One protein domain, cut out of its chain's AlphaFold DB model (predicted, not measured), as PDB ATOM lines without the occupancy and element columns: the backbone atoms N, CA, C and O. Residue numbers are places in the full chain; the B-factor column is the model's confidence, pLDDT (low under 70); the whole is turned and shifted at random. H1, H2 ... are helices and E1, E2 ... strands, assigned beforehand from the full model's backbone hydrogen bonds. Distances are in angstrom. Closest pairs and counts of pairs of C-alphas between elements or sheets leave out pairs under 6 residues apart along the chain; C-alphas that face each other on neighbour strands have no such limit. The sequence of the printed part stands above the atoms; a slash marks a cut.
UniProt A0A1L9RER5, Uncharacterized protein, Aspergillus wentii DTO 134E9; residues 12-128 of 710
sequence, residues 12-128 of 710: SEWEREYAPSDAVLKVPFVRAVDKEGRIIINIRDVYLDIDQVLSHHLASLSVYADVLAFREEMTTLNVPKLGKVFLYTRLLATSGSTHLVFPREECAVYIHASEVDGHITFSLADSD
ATOM      1  N   SER A  12     -35.293  16.475 100.336       82.12
ATOM      2  CA  SER A  12     -34.943  17.507 101.321       82.12
ATOM      3  C   SER A  12     -34.930  16.986 102.759       82.12
ATOM      4  O   SER A  12     -34.142  17.452 103.581       82.12
ATOM      5  N   GLU A  13     -35.781  16.013 103.087       81.12
ATOM      6  CA  GLU A  13     -35.817  15.426 104.430       81.12
ATOM      7  C   GLU A  13     -34.691  14.407 104.622       81.12
ATOM      8  O   GLU A  13     -34.054  14.389 105.677       81.12
ATOM      9  N   TRP A  14     -34.348  13.648 103.574       84.50
ATOM     10  CA  TRP A  14     -33.152  12.800 103.569       84.50
ATOM     11  C   TRP A  14     -31.859  13.610 103.778       84.50
ATOM     12  O   TRP A  14     -30.978  13.179 104.525       84.50
ATOM     13  N   GLU A  15     -31.754  14.804 103.188       86.69
ATOM     14  CA  GLU A  15     -30.618  15.706 103.427       86.69
ATOM     15  C   GLU A  15     -30.603  16.244 104.865       86.69
ATOM     16  O   GLU A  15     -29.557  16.274 105.509       86.69
ATOM     17  N   ARG A  16     -31.758  16.685 105.378       84.44
ATOM     18  CA  ARG A  16     -31.841  17.405 106.657       84.44
ATOM     19  C   ARG A  16     -31.783  16.490 107.877       84.44
ATOM     20  O   ARG A  16     -31.268  16.905 108.913       84.44
ATOM     21  N   GLU A  17     -32.345  15.289 107.790       82.81
ATOM     22  CA  GLU A  17     -32.584  14.435 108.960       82.81
ATOM     23  C   GLU A  17     -31.730  13.170 108.949       82.81
ATOM     24  O   GLU A  17     -31.175  12.790 109.982       82.81
ATOM     25  N   TYR A  18     -31.572  12.536 107.785       84.50
ATOM     26  CA  TYR A  18     -30.820  11.288 107.670       84.50
ATOM     27  C   TYR A  18     -29.311  11.514 107.539       84.50
ATOM     28  O   TYR A  18     -28.541  10.969 108.338       84.50
ATOM     29  N   ALA A  19     -28.883  12.333 106.572       82.94
ATOM     30  CA  ALA A  19     -27.466  12.568 106.288       82.94
ATOM     31  C   ALA A  19     -26.653  13.075 107.505       82.94
ATOM     32  O   ALA A  19     -25.552  12.563 107.724       82.94
ATOM     33  N   PRO A  20     -27.161  14.002 108.350       84.50
ATOM     34  CA  PRO A  20     -26.448  14.446 109.548       84.50
ATOM     35  C   PRO A  20     -26.709  13.571 110.784       84.50
ATOM     36  O   PRO A  20     -26.290  13.940 111.880       84.50
ATOM     37  N   SER A  21     -27.414  12.441 110.662       84.44
ATOM     38  CA  SER A  21     -27.764  11.627 111.828       84.44
ATOM     39  C   SER A  21     -26.528  11.022 112.509       84.44
ATOM     40  O   SER A  21     -25.583  10.563 111.864       84.44
ATOM     41  N   ASP A  22     -26.565  10.933 113.843       81.62
ATOM     42  CA  ASP A  22     -25.482  10.349 114.652       81.62
ATOM     43  C   ASP A  22     -25.126   8.908 114.255       81.62
ATOM     44  O   ASP A  22     -24.023   8.437 114.535       81.62
ATOM     45  N   ALA A  23     -26.072   8.172 113.666       79.81
ATOM     46  CA  ALA A  23     -25.842   6.820 113.174       79.81
ATOM     47  C   ALA A  23     -24.989   6.827 111.896       79.81
ATOM     48  O   ALA A  23     -24.054   6.037 111.783       79.81
ATOM     49  N   VAL A  24     -25.283   7.750 110.979       80.44
ATOM     50  CA  VAL A  24     -24.596   7.916 109.694       80.44
ATOM     51  C   VAL A  24     -23.197   8.503 109.877       80.44
ATOM     52  O   VAL A  24     -22.236   7.986 109.310       80.44
ATOM     53  N   LEU A  25     -23.041   9.516 110.737       79.19
ATOM     54  CA  LEU A  25     -21.746  10.169 110.985       79.19
ATOM     55  C   LEU A  25     -20.686   9.233 111.596       79.19
ATOM     56  O   LEU A  25     -19.494   9.536 111.562       79.19
ATOM     57  N   LYS A  26     -21.101   8.088 112.151       79.44
ATOM     58  CA  LYS A  26     -20.203   7.053 112.694       79.44
ATOM     59  C   LYS A  26     -19.657   6.101 111.625       79.44
ATOM     60  O   LYS A  26     -18.767   5.308 111.936       79.44
ATOM     61  N   VAL A  27     -20.167   6.153 110.393       72.12
ATOM     62  CA  VAL A  27     -19.695   5.318 109.283       72.12
ATOM     63  C   VAL A  27     -18.365   5.878 108.756       72.12
ATOM     64  O   VAL A  27     -18.293   7.046 108.386       72.12
ATOM     65  N   PRO A  28     -17.277   5.087 108.707       60.22
ATOM     66  CA  PRO A  28     -16.014   5.555 108.142       60.22
ATOM     67  C   PRO A  28     -16.113   5.753 106.616       60.22
ATOM     68  O   PRO A  28     -16.810   5.008 105.931       60.22
ATOM     69  N   PHE A  29     -15.350   6.716 106.077       59.34
ATOM     70  CA  PHE A  29     -15.300   7.074 104.643       59.34
ATOM     71  C   PHE A  29     -16.607   7.653 104.074       59.34
ATOM     72  O   PHE A  29     -17.074   7.227 103.019       59.34
ATOM     73  N   VAL A  30     -17.164   8.645 104.776       63.62
ATOM     74  CA  VAL A  30     -18.412   9.331 104.405       63.62
ATOM     75  C   VAL A  30     -18.290  10.043 103.058       63.62
ATOM     76  O   VAL A  30     -19.157   9.844 102.227       63.62
ATOM     77  N   ARG A  31     -17.199  10.789 102.804       72.50
ATOM     78  CA  ARG A  31     -17.030  11.602 101.587       72.50
ATOM     79  C   ARG A  31     -15.674  11.393 100.914       72.50
ATOM     80  O   ARG A  31     -14.636  11.470 101.574       72.50
ATOM     81  N   ALA A  32     -15.672  11.169  99.601       72.94
ATOM     82  CA  ALA A  32     -14.462  11.098  98.782       72.94
ATOM     83  C   ALA A  32     -14.731  11.591  97.351       72.94
ATOM     84  O   ALA A  32     -15.712  11.194  96.733       72.94
ATOM     85  N   VAL A  33     -13.835  12.426  96.820       71.19
ATOM     86  CA  VAL A  33     -13.838  12.859  95.414       71.19
ATOM     87  C   VAL A  33     -12.427  12.674  94.867       71.19
ATOM     88  O   VAL A  33     -11.458  13.148  95.469       71.19
ATOM     89  N   ASP A  34     -12.295  11.950  93.757       71.31
ATOM     90  CA  ASP A  34     -11.012  11.815  93.066       71.31
ATOM     91  C   ASP A  34     -10.519  13.173  92.529       71.31
ATOM     92  O   ASP A  34     -11.304  14.009  92.092       71.31
ATOM     93  N   LYS A  35      -9.200  13.407  92.555       61.06
ATOM     94  CA  LYS A  35      -8.602  14.669  92.076       61.06
ATOM     95  C   LYS A  35      -8.827  14.863  90.569       61.06
ATOM     96  O   LYS A  35      -8.670  13.912  89.801       61.06
ATOM     97  N   GLU A  36      -9.098  16.104  90.159       55.94
ATOM     98  CA  GLU A  36      -9.205  16.511  88.750       55.94
ATOM     99  C   GLU A  36      -7.953  16.107  87.945       55.94
ATOM    100  O   GLU A  36      -6.823  16.209  88.427       55.94
ATOM    101  N   GLY A  37      -8.161  15.615  86.715       54.19
ATOM    102  CA  GLY A  37      -7.100  15.149  85.807       54.19
ATOM    103  C   GLY A  37      -7.050  13.633  85.566       54.19
ATOM    104  O   GLY A  37      -6.202  13.167  84.805       54.19
ATOM    105  N   ARG A  38      -7.947  12.848  86.178       57.44
ATOM    106  CA  ARG A  38      -8.147  11.425  85.846       57.44
ATOM    107  C   ARG A  38      -9.176  11.249  84.727       57.44
ATOM    108  O   ARG A  38     -10.110  12.029  84.606       57.44
ATOM    109  N   ILE A  39      -9.018  10.174  83.951       60.66
ATOM    110  CA  ILE A  39      -9.965   9.762  82.893       60.66
ATOM    111  C   ILE A  39     -11.314   9.318  83.495       60.66
ATOM    112  O   ILE A  39     -12.345   9.438  82.841       60.66
ATOM    113  N   ILE A  40     -11.299   8.832  84.743       68.00
ATOM    114  CA  ILE A  40     -12.472   8.416  85.519       68.00
ATOM    115  C   ILE A  40     -12.463   9.185  86.843       68.00
ATOM    116  O   ILE A  40     -11.454   9.141  87.553       68.00
ATOM    117  N   ILE A  41     -13.565   9.856  87.183       80.50
ATOM    118  CA  ILE A  41     -13.772  10.443  88.514       80.50
ATOM    119  C   ILE A  41     -14.735   9.576  89.312       80.50
ATOM    120  O   ILE A  41     -15.806   9.222  88.831       80.50
ATOM    121  N   ASN A  42     -14.351   9.278  90.552       83.44
ATOM    122  CA  ASN A  42     -15.223   8.663  91.540       83.44
ATOM    123  C   ASN A  42     -15.680   9.726  92.546       83.44
ATOM    124  O   ASN A  42     -14.840  10.381  93.170       83.44
ATOM    125  N   ILE A  43     -16.992   9.876  92.709       86.62
ATOM    126  CA  ILE A  43     -17.629  10.715  93.726       86.62
ATOM    127  C   ILE A  43     -18.367   9.796  94.687       86.62
ATOM    128  O   ILE A  43     -19.127   8.925  94.271       86.62
ATOM    129  N   ARG A  44     -18.136   9.982  95.982       85.38
ATOM    130  CA  ARG A  44     -18.814   9.242  97.036       85.38
ATOM    131  C   ARG A  44     -19.263  10.178  98.142       85.38
ATOM    132  O   ARG A  44     -18.442  10.950  98.640       85.38
ATOM    133  N   ASP A  45     -20.518  10.048  98.548       87.56
ATOM    134  CA  ASP A  45     -21.049  10.644  99.777       87.56
ATOM    135  C   ASP A  45     -22.152   9.754 100.376       87.56
ATOM    136  O   ASP A  45     -22.544   8.762  99.767       87.56
ATOM    137  N   VAL A  46     -22.666  10.071 101.565       86.62
ATOM    138  CA  VAL A  46     -23.885   9.415 102.073       86.62
ATOM    139  C   VAL A  46     -25.119   9.967 101.371       86.62
ATOM    140  O   VAL A  46     -25.982   9.193 100.965       86.62
ATOM    141  N   TYR A  47     -25.179  11.284 101.196       89.06
ATOM    142  CA  TYR A  47     -26.236  11.967 100.463       89.06
ATOM    143  C   TYR A  47     -25.611  12.769  99.324       89.06
ATOM    144  O   TYR A  47     -24.722  13.586  99.569       89.06
ATOM    145  N   LEU A  48     -26.069  12.545  98.094       90.19
ATOM    146  CA  LEU A  48     -25.644  13.314  96.927       90.19
ATOM    147  C   LEU A  48     -26.849  13.870  96.187       90.19
ATOM    148  O   LEU A  48     -27.764  13.130  95.836       90.19
ATOM    149  N   ASP A  49     -26.795  15.165  95.905       88.88
ATOM    150  CA  ASP A  49     -27.670  15.816  94.941       88.88
ATOM    151  C   ASP A  49     -27.094  15.620  93.535       88.88
ATOM    152  O   ASP A  49     -25.921  15.927  93.286       88.88
ATOM    153  N   ILE A  50     -27.898  15.065  92.628       85.94
ATOM    154  CA  ILE A  50     -27.443  14.694  91.292       85.94
ATOM    155  C   ILE A  50     -26.940  15.900  90.488       85.94
ATOM    156  O   ILE A  50     -25.953  15.771  89.761       85.94
ATOM    157  N   ASP A  51     -27.524  17.085  90.666       81.38
ATOM    158  CA  ASP A  51     -27.159  18.266  89.878       81.38
ATOM    159  C   ASP A  51     -25.779  18.803  90.270       81.38
ATOM    160  O   ASP A  51     -25.013  19.293  89.435       81.38
ATOM    161  N   GLN A  52     -25.395  18.619  91.536       79.06
ATOM    162  CA  GLN A  52     -24.046  18.942  92.006       79.06
ATOM    163  C   GLN A  52     -23.003  18.010  91.373       79.06
ATOM    164  O   GLN A  52     -21.874  18.420  91.103       79.06
ATOM    165  N   VAL A  53     -23.396  16.766  91.104       77.19
ATOM    166  CA  VAL A  53     -22.530  15.689  90.618       77.19
ATOM    167  C   VAL A  53     -22.373  15.713  89.093       77.19
ATOM    168  O   VAL A  53     -21.275  15.482  88.585       77.19
ATOM    169  N   LEU A  54     -23.439  16.029  88.355       72.25
ATOM    170  CA  LEU A  54     -23.451  16.067  86.886       72.25
ATOM    171  C   LEU A  54     -22.817  17.330  86.282       72.25
ATOM    172  O   LEU A  54     -22.629  17.403  85.069       72.25
ATOM    173  N   SER A  55     -22.429  18.304  87.109       63.66
ATOM    174  CA  SER A  55     -21.723  19.519  86.674       63.66
ATOM    175  C   SER A  55     -20.321  19.261  86.080       63.66
ATOM    176  O   SER A  55     -19.717  20.155  85.485       63.66
ATOM    177  N   HIS A  56     -19.789  18.039  86.197       62.34
ATOM    178  CA  HIS A  56     -18.472  17.667  85.684       62.34
ATOM    179  C   HIS A  56     -18.512  17.206  84.210       62.34
ATOM    180  O   HIS A  56     -19.029  16.140  83.889       62.34
ATOM    181  N   HIS A  57     -17.876  17.960  83.305       58.16
ATOM    182  CA  HIS A  57     -17.796  17.684  81.855       58.16
ATOM    183  C   HIS A  57     -16.824  16.546  81.457       58.16
ATOM    184  O   HIS A  57     -15.930  16.745  80.632       58.16
ATOM    185  N   LEU A  58     -16.929  15.357  82.059       60.50
ATOM    186  CA  LEU A  58     -15.898  14.312  81.944       60.50
ATOM    187  C   LEU A  58     -16.330  13.065  81.171       60.50
ATOM    188  O   LEU A  58     -17.500  12.705  81.113       60.50
ATOM    189  N   ALA A  59     -15.335  12.372  80.607       63.88
ATOM    190  CA  ALA A  59     -15.517  11.162  79.808       63.88
ATOM    191  C   ALA A  59     -15.930   9.927  80.631       63.88
ATOM    192  O   ALA A  59     -16.465   8.975  80.076       63.88
ATOM    193  N   SER A  60     -15.687   9.868  81.940       78.38
ATOM    194  CA  SER A  60     -16.221   8.787  82.776       78.38
ATOM    195  C   SER A  60     -16.410   9.227  84.227       78.38
ATOM    196  O   SER A  60     -15.479   9.736  84.851       78.38
ATOM    197  N   LEU A  61     -17.605   9.006  84.766       85.94
ATOM    198  CA  LEU A  61     -18.023   9.394  86.110       85.94
ATOM    199  C   LEU A  61     -18.627   8.185  86.826       85.94
ATOM    200  O   LEU A  61     -19.512   7.531  86.285       85.94
ATOM    201  N   SER A  62     -18.187   7.920  88.049       87.38
ATOM    202  CA  SER A  62     -18.783   6.922  88.936       87.38
ATOM    203  C   SER A  62     -19.208   7.587  90.237       87.38
ATOM    204  O   SER A  62     -18.412   8.255  90.894       87.38
ATOM    205  N   VAL A  63     -20.459   7.395  90.623       89.06
ATOM    206  CA  VAL A  63     -21.104   8.027  91.768       89.06
ATOM    207  C   VAL A  63     -21.557   6.932  92.714       89.06
ATOM    208  O   VAL A  63     -22.200   5.977  92.287       89.06
ATOM    209  N   TYR A  64     -21.222   7.065  93.991       89.12
ATOM    210  CA  TYR A  64     -21.584   6.124  95.042       89.12
ATOM    211  C   TYR A  64     -22.265   6.889  96.175       89.12
ATOM    212  O   TYR A  64     -21.605   7.642  96.891       89.12
ATOM    213  N   ALA A  65     -23.569   6.700  96.338       89.88
ATOM    214  CA  ALA A  65     -24.354   7.318  97.400       89.88
ATOM    215  C   ALA A  65     -25.079   6.264  98.243       89.88
ATOM    216  O   ALA A  65     -25.289   5.144  97.788       89.88
ATOM    217  N   ASP A  66     -25.476   6.598  99.469       86.69
ATOM    218  CA  ASP A  66     -26.533   5.828 100.137       86.69
ATOM    219  C   ASP A  66     -27.917   6.383  99.768       86.69
ATOM    220  O   ASP A  66     -28.846   5.617  99.525       86.69
ATOM    221  N   VAL A  67     -28.027   7.710  99.651       88.88
ATOM    222  CA  VAL A  67     -29.180   8.416  99.092       88.88
ATOM    223  C   VAL A  67     -28.722   9.296  97.931       88.88
ATOM    224  O   VAL A  67     -27.919  10.212  98.114       88.88
ATOM    225  N   LEU A  68     -29.255   9.035  96.740       91.88
ATOM    226  CA  LEU A  68     -29.060   9.856  95.549       91.88
ATOM    227  C   LEU A  68     -30.348  10.626  95.265       91.88
ATOM    228  O   LEU A  68     -31.398  10.023  95.048       91.88
ATOM    229  N   ALA A  69     -30.266  11.947  95.302       91.19
ATOM    230  CA  ALA A  69     -31.405  12.842  95.230       91.19
ATOM    231  C   ALA A  69     -31.561  13.460  93.839       91.19
ATOM    232  O   ALA A  69     -30.636  14.090  93.329       91.19
ATOM    233  N   PHE A  70     -32.765  13.332  93.287       90.06
ATOM    234  CA  PHE A  70     -33.245  14.054  92.115       90.06
ATOM    235  C   PHE A  70     -34.301  15.053  92.583       90.06
ATOM    236  O   PHE A  70     -35.399  14.678  92.995       90.06
ATOM    237  N   ARG A  71     -33.934  16.334  92.621       86.69
ATOM    238  CA  ARG A  71     -34.813  17.380  93.164       86.69
ATOM    239  C   ARG A  71     -35.732  17.979  92.118       86.69
ATOM    240  O   ARG A  71     -36.849  18.356  92.462       86.69
ATOM    241  N   GLU A  72     -35.242  18.040  90.889       83.00
ATOM    242  CA  GLU A  72     -35.921  18.632  89.747       83.00
ATOM    243  C   GLU A  72     -36.902  17.646  89.102       83.00
ATOM    244  O   GLU A  72     -36.648  16.439  89.020       83.00
ATOM    245  N   GLU A  73     -38.011  18.172  88.574       80.69
ATOM    246  CA  GLU A  73     -38.962  17.387  87.772       80.69
ATOM    247  C   GLU A  73     -38.324  16.868  86.478       80.69
ATOM    248  O   GLU A  73     -38.771  15.865  85.929       80.69
ATOM    249  N   MET A  74     -37.261  17.517  85.994       82.88
ATOM    250  CA  MET A  74     -36.545  17.141  84.783       82.88
ATOM    251  C   MET A  74     -35.034  17.288  84.983       82.88
ATOM    252  O   MET A  74     -34.541  18.379  85.255       82.88
ATOM    253  N   THR A  75     -34.286  16.206  84.778       83.94
ATOM    254  CA  THR A  75     -32.820  16.191  84.883       83.94
ATOM    255  C   THR A  75     -32.219  15.737  83.560       83.94
ATOM    256  O   THR A  75     -32.475  14.626  83.095       83.94
ATOM    257  N   THR A  76     -31.391  16.583  82.945       82.06
ATOM    258  CA  THR A  76     -30.687  16.237  81.700       82.06
ATOM    259  C   THR A  76     -29.290  15.713  82.007       82.06
ATOM    260  O   THR A  76     -28.454  16.411  82.579       82.06
ATOM    261  N   LEU A  77     -29.018  14.478  81.596       81.75
ATOM    262  CA  LEU A  77     -27.723  13.828  81.760       81.75
ATOM    263  C   LEU A  77     -26.805  14.215  80.597       81.75
ATOM    264  O   LEU A  77     -26.868  13.641  79.516       81.75
ATOM    265  N   ASN A  78     -25.912  15.177  80.813       76.38
ATOM    266  CA  ASN A  78     -24.940  15.583  79.795       76.38
ATOM    267  C   ASN A  78     -23.722  14.653  79.790       76.38
ATOM    268  O   ASN A  78     -22.717  14.912  80.450       76.38
ATOM    269  N   VAL A  79     -23.810  13.565  79.026       79.25
ATOM    270  CA  VAL A  79     -22.715  12.603  78.853       79.25
ATOM    271  C   VAL A  79     -22.031  12.832  77.504       79.25
ATOM    272  O   VAL A  79     -22.698  12.765  76.470       79.25
ATOM    273  N   PRO A  80     -20.714  13.105  77.471       76.00
ATOM    274  CA  PRO A  80     -20.001  13.293  76.213       76.00
ATOM    275  C   PRO A  80     -19.950  11.990  75.405       76.00
ATOM    276  O   PRO A  80     -20.115  10.893  75.944       76.00
ATOM    277  N   LYS A  81     -19.662  12.093  74.104       77.81
ATOM    278  CA  LYS A  81     -19.473  10.929  73.229       77.81
ATOM    279  C   LYS A  81     -18.386   9.987  73.775       77.81
ATOM    280  O   LYS A  81     -17.327  10.436  74.209       77.81
ATOM    281  N   LEU A  82     -18.659   8.683  73.740       78.19
ATOM    282  CA  LEU A  82     -17.914   7.584  74.382       78.19
ATOM    283  C   LEU A  82     -17.838   7.678  75.911       78.19
ATOM    284  O   LEU A  82     -17.090   6.932  76.550       78.19
ATOM    285  N   GLY A  83     -18.622   8.585  76.494       80.06
ATOM    286  CA  GLY A  83     -18.656   8.838  77.916       80.06
ATOM    287  C   GLY A  83     -19.397   7.752  78.688       80.06
ATOM    288  O   GLY A  83     -20.295   7.097  78.154       80.06
ATOM    289  N   LYS A  84     -19.026   7.551  79.956       84.75
ATOM    290  CA  LYS A  84     -19.677   6.573  80.838       84.75
ATOM    291  C   LYS A  84     -20.068   7.191  82.168       84.75
ATOM    292  O   LYS A  84     -19.207   7.717  82.861       84.75
ATOM    293  N   VAL A  85     -21.328   7.081  82.559       87.19
ATOM    294  CA  VAL A  85     -21.790   7.489  83.889       87.19
ATOM    295  C   VAL A  85     -22.303   6.263  84.630       87.19
ATOM    296  O   VAL A  85     -23.150   5.539  84.118       87.19
ATOM    297  N   PHE A  86     -21.794   6.024  85.831       88.50
ATOM    298  CA  PHE A  86     -22.248   4.967  86.723       88.50
ATOM    299  C   PHE A  86     -22.787   5.599  88.002       88.50
ATOM    300  O   PHE A  86     -22.047   6.272  88.708       88.50
ATOM    301  N   LEU A  87     -24.059   5.385  88.312       91.12
ATOM    302  CA  LEU A  87     -24.719   5.857  89.521       91.12
ATOM    303  C   LEU A  87     -25.075   4.640  90.374       91.12
ATOM    304  O   LEU A  87     -25.905   3.827  89.978       91.12
ATOM    305  N   TYR A  88     -24.444   4.503  91.534       90.75
ATOM    306  CA  TYR A  88     -24.700   3.436  92.493       90.75
ATOM    307  C   TYR A  88     -25.281   4.034  93.764       90.75
ATOM    308  O   TYR A  88     -24.628   4.838  94.429       90.75
ATOM    309  N   THR A  89     -26.495   3.625  94.115       90.94
ATOM    310  CA  THR A  89     -27.157   4.062  95.340       90.94
ATOM    311  C   THR A  89     -27.930   2.935  96.016       90.94
ATOM    312  O   THR A  89     -28.331   1.972  95.360       90.94
ATOM    313  N   ARG A  90     -28.152   3.039  97.332       90.19
ATOM    314  CA  ARG A  90     -29.175   2.224  97.999       90.19
ATOM    315  C   ARG A  90     -30.548   2.816  97.705       90.19
ATOM    316  O   ARG A  90     -31.388   2.100  97.182       90.19
ATOM    317  N   LEU A  91     -30.745   4.102  97.980       86.94
ATOM    318  CA  LEU A  91     -32.007   4.808  97.779       86.94
ATOM    319  C   LEU A  91     -31.865   5.890  96.706       86.94
ATOM    320  O   LEU A  91     -30.964   6.728  96.776       86.94
ATOM    321  N   LEU A  92     -32.764   5.896  95.730       90.38
ATOM    322  CA  LEU A  92     -32.946   7.008  94.801       90.38
ATOM    323  C   LEU A  92     -34.206   7.772  95.209       90.38
ATOM    324  O   LEU A  92     -35.295   7.212  95.159       90.38
ATOM    325  N   ALA A  93     -34.057   9.026  95.628       89.56
ATOM    326  CA  ALA A  93     -35.163   9.848  96.109       89.56
ATOM    327  C   ALA A  93     -35.523  10.941  95.097       89.56
ATOM    328  O   ALA A  93     -34.635  11.644  94.614       89.56
ATOM    329  N   THR A  94     -36.817  11.109  94.828       85.06
ATOM    330  CA  THR A  94     -37.367  12.141  93.934       85.06
ATOM    331  C   THR A  94     -38.364  13.030  94.674       85.06
ATOM    332  O   THR A  94     -38.986  12.600  95.647       85.06
ATOM    333  N   SER A  95     -38.573  14.261  94.208       79.44
ATOM    334  CA  SER A  95     -39.621  15.166  94.720       79.44
ATOM    335  C   SER A  95     -41.039  14.763  94.253       79.44
ATOM    336  O   SER A  95     -41.847  15.616  93.904       79.44
ATOM    337  N   GLY A  96     -41.346  13.462  94.203       70.38
ATOM    338  CA  GLY A  96     -42.600  12.890  93.702       70.38
ATOM    339  C   GLY A  96     -42.449  12.233  92.330       70.38
ATOM    340  O   GLY A  96     -42.721  11.041  92.198       70.38
ATOM    341  N   SER A  97     -41.986  12.982  91.327       75.56
ATOM    342  CA  SER A  97     -41.676  12.475  89.985       75.56
ATOM    343  C   SER A  97     -40.475  13.213  89.390       75.56
ATOM    344  O   SER A  97     -40.353  14.423  89.555       75.56
ATOM    345  N   THR A  98     -39.617  12.490  88.676       81.75
ATOM    346  CA  THR A  98     -38.484  13.029  87.915       81.75
ATOM    347  C   THR A  98     -38.452  12.401  86.521       81.75
ATOM    348  O   THR A  98     -38.600  11.187  86.364       81.75
ATOM    349  N   HIS A  99     -38.191  13.215  85.503       82.50
ATOM    350  CA  HIS A  99     -37.951  12.800  84.128       82.50
ATOM    351  C   HIS A  99     -36.467  12.937  83.767       82.50
ATOM    352  O   HIS A  99     -35.898  14.028  83.809       82.50
ATOM    353  N   LEU A 100     -35.825  11.833  83.394       85.44
ATOM    354  CA  LEU A 100     -34.420  11.798  83.000       85.44
ATOM    355  C   LEU A 100     -34.283  11.921  81.485       85.44
ATOM    356  O   LEU A 100     -34.783  11.076  80.746       85.44
ATOM    357  N   VAL A 101     -33.554  12.928  81.015       83.25
ATOM    358  CA  VAL A 101     -33.240  13.072  79.590       83.25
ATOM    359  C   VAL A 101     -31.816  12.618  79.329       83.25
ATOM    360  O   VAL A 101     -30.857  13.204  79.834       83.25
ATOM    361  N   PHE A 102     -31.679  11.561  78.536       80.62
ATOM    362  CA  PHE A 102     -30.399  10.986  78.139       80.62
ATOM    363  C   PHE A 102     -29.932  11.555  76.789       80.62
ATOM    364  O   PHE A 102     -30.756  11.810  75.915       80.62
ATOM    365  N   PRO A 103     -28.622  11.729  76.553       74.19
ATOM    366  CA  PRO A 103     -28.120  12.242  75.285       74.19
ATOM    367  C   PRO A 103     -28.111  11.133  74.220       74.19
ATOM    368  O   PRO A 103     -27.917   9.959  74.527       74.19
ATOM    369  N   ARG A 104     -28.277  11.506  72.945       66.50
ATOM    370  CA  ARG A 104     -28.315  10.566  71.802       66.50
ATOM    371  C   ARG A 104     -26.928  10.131  71.294       66.50
ATOM    372  O   ARG A 104     -26.817   9.398  70.315       66.50
ATOM    373  N   GLU A 105     -25.870  10.611  71.935       67.38
ATOM    374  CA  GLU A 105     -24.483  10.291  71.598       67.38
ATOM    375  C   GLU A 105     -24.124   8.841  71.970       67.38
ATOM    376  O   GLU A 105     -24.776   8.225  72.812       67.38
ATOM    377  N   GLU A 106     -23.054   8.294  71.378       74.50
ATOM    378  CA  GLU A 106     -22.501   6.972  71.729       74.50
ATOM    379  C   GLU A 106     -21.954   6.973  73.168       74.50
ATOM    380  O   GLU A 106     -20.749   7.042  73.377       74.50
ATOM    381  N   CYS A 107     -22.814   6.936  74.178       76.12
ATOM    382  CA  CYS A 107     -22.450   6.965  75.589       76.12
ATOM    383  C   CYS A 107     -23.128   5.823  76.353       76.12
ATOM    384  O   CYS A 107     -23.982   5.114  75.821       76.12
ATOM    385  N   ALA A 108     -22.728   5.617  77.605       80.62
ATOM    386  CA  ALA A 108     -23.365   4.640  78.477       80.62
ATOM    387  C   ALA A 108     -23.709   5.268  79.826       80.62
ATOM    388  O   ALA A 108     -22.849   5.865  80.473       80.62
ATOM    389  N   VAL A 109     -24.951   5.087  80.275       84.50
ATOM    390  CA  VAL A 109     -25.378   5.453  81.627       84.50
ATOM    391  C   VAL A 109     -25.901   4.213  82.333       84.50
ATOM    392  O   VAL A 109     -26.748   3.497  81.806       84.50
ATOM    393  N   TYR A 110     -25.382   3.961  83.525       84.50
ATOM    394  CA  TYR A 110     -25.773   2.860  84.389       84.50
ATOM    395  C   TYR A 110     -26.304   3.443  85.688       84.50
ATOM    396  O   TYR A 110     -25.578   4.152  86.376       84.50
ATOM    397  N   ILE A 111     -27.551   3.130  86.032       88.94
ATOM    398  CA  ILE A 111     -28.157   3.518  87.305       88.94
ATOM    399  C   ILE A 111     -28.512   2.239  88.050       88.94
ATOM    400  O   ILE A 111     -29.267   1.410  87.553       88.94
ATOM    401  N   HIS A 112     -27.944   2.071  89.237       87.50
ATOM    402  CA  HIS A 112     -28.231   0.969  90.135       87.50
ATOM    403  C   HIS A 112     -28.737   1.535  91.461       87.50
ATOM    404  O   HIS A 112     -27.966   2.137  92.208       87.50
ATOM    405  N   ALA A 113     -30.013   1.297  91.759       85.88
ATOM    406  CA  ALA A 113     -30.662   1.648  93.017       85.88
ATOM    407  C   ALA A 113     -31.297   0.396  93.639       85.88
ATOM    408  O   ALA A 113     -31.869  -0.421  92.918       85.88
ATOM    409  N   SER A 114     -31.189   0.223  94.959       78.88
ATOM    410  CA  SER A 114     -31.878  -0.865  95.677       78.88
ATOM    411  C   SER A 114     -33.331  -0.518  96.015       78.88
ATOM    412  O   SER A 114     -34.172  -1.406  96.085       78.88
ATOM    413  N   GLU A 115     -33.617   0.767  96.207       81.44
ATOM    414  CA  GLU A 115     -34.910   1.342  96.561       81.44
ATOM    415  C   GLU A 115     -35.118   2.634  95.756       81.44
ATOM    416  O   GLU A 115     -34.163   3.377  95.499       81.44
ATOM    417  N   VAL A 116     -36.366   2.922  95.384       82.25
ATOM    418  CA  VAL A 116     -36.765   4.174  94.727       82.25
ATOM    419  C   VAL A 116     -37.909   4.794  95.526       82.25
ATOM    420  O   VAL A 116     -38.903   4.125  95.804       82.25
ATOM    421  N   ASP A 117     -37.752   6.062  95.899       79.94
ATOM    422  CA  ASP A 117     -38.739   6.879  96.606       79.94
ATOM    423  C   ASP A 117     -39.287   7.950  95.642       79.94
ATOM    424  O   ASP A 117     -38.642   8.969  95.364       79.94
ATOM    425  N   GLY A 118     -40.456   7.649  95.068       74.38
ATOM    426  CA  GLY A 118     -41.166   8.418  94.036       74.38
ATOM    427  C   GLY A 118     -41.077   7.810  92.627       74.38
ATOM    428  O   GLY A 118     -40.770   6.627  92.471       74.38
ATOM    429  N   HIS A 119     -41.409   8.586  91.592       71.69
ATOM    430  CA  HIS A 119     -41.531   8.115  90.208       71.69
ATOM    431  C   HIS A 119     -40.370   8.587  89.330       71.69
ATOM    432  O   HIS A 119     -39.958   9.741  89.387       71.69
ATOM    433  N   ILE A 120     -39.867   7.702  88.469       78.00
ATOM    434  CA  ILE A 120     -38.835   8.041  87.486       78.00
ATOM    435  C   ILE A 120     -39.357   7.694  86.101       78.00
ATOM    436  O   ILE A 120     -39.789   6.571  85.849       78.00
ATOM    437  N   THR A 121     -39.277   8.654  85.193       75.19
ATOM    438  CA  THR A 121     -39.501   8.459  83.759       75.19
ATOM    439  C   THR A 121     -38.243   8.862  83.001       75.19
ATOM    440  O   THR A 121     -37.351   9.494  83.570       75.19
ATOM    441  N   PHE A 122     -38.120   8.475  81.733       80.88
ATOM    442  CA  PHE A 122     -36.976   8.892  80.935       80.88
ATOM    443  C   PHE A 122     -37.273   9.020  79.445       80.88
ATOM    444  O   PHE A 122     -38.203   8.400  78.933       80.88
ATOM    445  N   SER A 123     -36.444   9.798  78.754       69.56
ATOM    446  CA  SER A 123     -36.440   9.957  77.300       69.56
ATOM    447  C   SER A 123     -35.014  10.137  76.773       69.56
ATOM    448  O   SER A 123     -34.065  10.337  77.535       69.56
ATOM    449  N   LEU A 124     -34.851  10.045  75.455       70.75
ATOM    450  CA  LEU A 124     -33.635  10.489  74.780       70.75
ATOM    451  C   LEU A 124     -33.854  11.911  74.254       70.75
ATOM    452  O   LEU A 124     -34.938  12.238  73.774       70.75
ATOM    453  N   ALA A 125     -32.816  12.743  74.331       66.75
ATOM    454  CA  ALA A 125     -32.827  14.100  73.806       66.75
ATOM    455  C   ALA A 125     -33.241  14.089  72.325       66.75
ATOM    456  O   ALA A 125     -32.732  13.284  71.534       66.75
ATOM    457  N   ASP A 126     -34.176  14.974  71.974       58.16
ATOM    458  CA  ASP A 126     -34.712  15.158  70.621       58.16
ATOM    459  C   ASP A 126     -35.340  13.892  69.992       58.16
ATOM    460  O   ASP A 126     -35.291  13.704  68.771       58.16
ATOM    461  N   SER A 127     -35.900  12.980  70.801       49.09
ATOM    462  CA  SER A 127     -36.472  11.721  70.308       49.09
ATOM    463  C   SER A 127     -38.006  11.758  70.194       49.09
ATOM    464  O   SER A 127     -38.715  11.295  71.080       49.09
ATOM    465  N   ASP A 128     -38.504  12.177  69.030       50.88
ATOM    466  CA  ASP A 128     -39.805  11.741  68.487       50.88
ATOM    467  C   ASP A 128     -39.626  10.440  67.681       50.88
ATOM    468  O   ASP A 128     -40.117  10.304  66.564       50.88
TER     469      ASP A 128
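What this domain is: This is residues 12 to 128 of the 710 residues of an uncharacterized protein of Aspergillus wentii DTO 134E9 (UniProt A0A1L9RER5). The chain is wound in a short solenoid of stacked turns, with E1, E2 and H2 in one turn, E3 and E4 in the next, then E5, then E6. H1 lies over E3, and a long link without named elements runs from it to E1. The printed part has 117 residues, in the order H1, E1, E2, H2, E3, E4, E5, E6. The class is mostly strand, in one branched, parallel, strongly twisted sheet. The whole is compact, with a radius of gyration of the C-alphas of 14.4 A and spans of 47 by 36 by 20 A.

How they stand to each other: H1, residues 12 to 18, is on the sheet across E3, residues 60 to 70, at 72 degrees on the local plane and a height over the sheet of 9.6 A. E1, residues 41 to 44, and E2, residues 47 to 49, lie on one side of E3, with N 43 and O 62 at 2.8 A and N 48 and O 67 at 3.0 A. H2, residues 50 to 54, is on the sheet over none of its strands; its closest C-alpha pair with E3 is Ile 50 and Ala 69, 5.9 A. E2, H2 and E3 form a strand-helix-strand unit, two parallel neighbour strands with a helix between, its crossover right-handed. E5, residues 84 to 102, lies on the other side of E3, with N 63 and O 86 at 2.7 A. E4, residues 74 to 76, is parallel to E5, with N 75 and O 99 at 2.9 A. E6, residues 108 to 124, lies on the other side of E5 from E3 and E4, with N 87 and O 110 at 2.8 A. In H1 and H2 every O i to N i+4 pair is within hydrogen-bond range.

Where its parts are: H1 begins at C-alpha 12 (-34.943, 17.507, 101.321) and is 9.8 A long. E3 measures 20.1 A and bends by 112 degrees at residue 66. E5 bends by 164 degrees at residue 93, and E6 by 159 degrees at residue 116; they measure 11.9 A and 12.4 A. E6 ends at C-alpha 124 (-33.635, 10.489, 74.780).

The domain as a whole: The C-alphas farthest apart, Lys 26 and Asp 128, are 48.6 A apart. The printed part has no cut. The link from H1 to E1 is long, 22 residues. Mean pLDDT of the printed part is 78.6; 21 residues are under 70, among them 35 to 40 and 125 to 128.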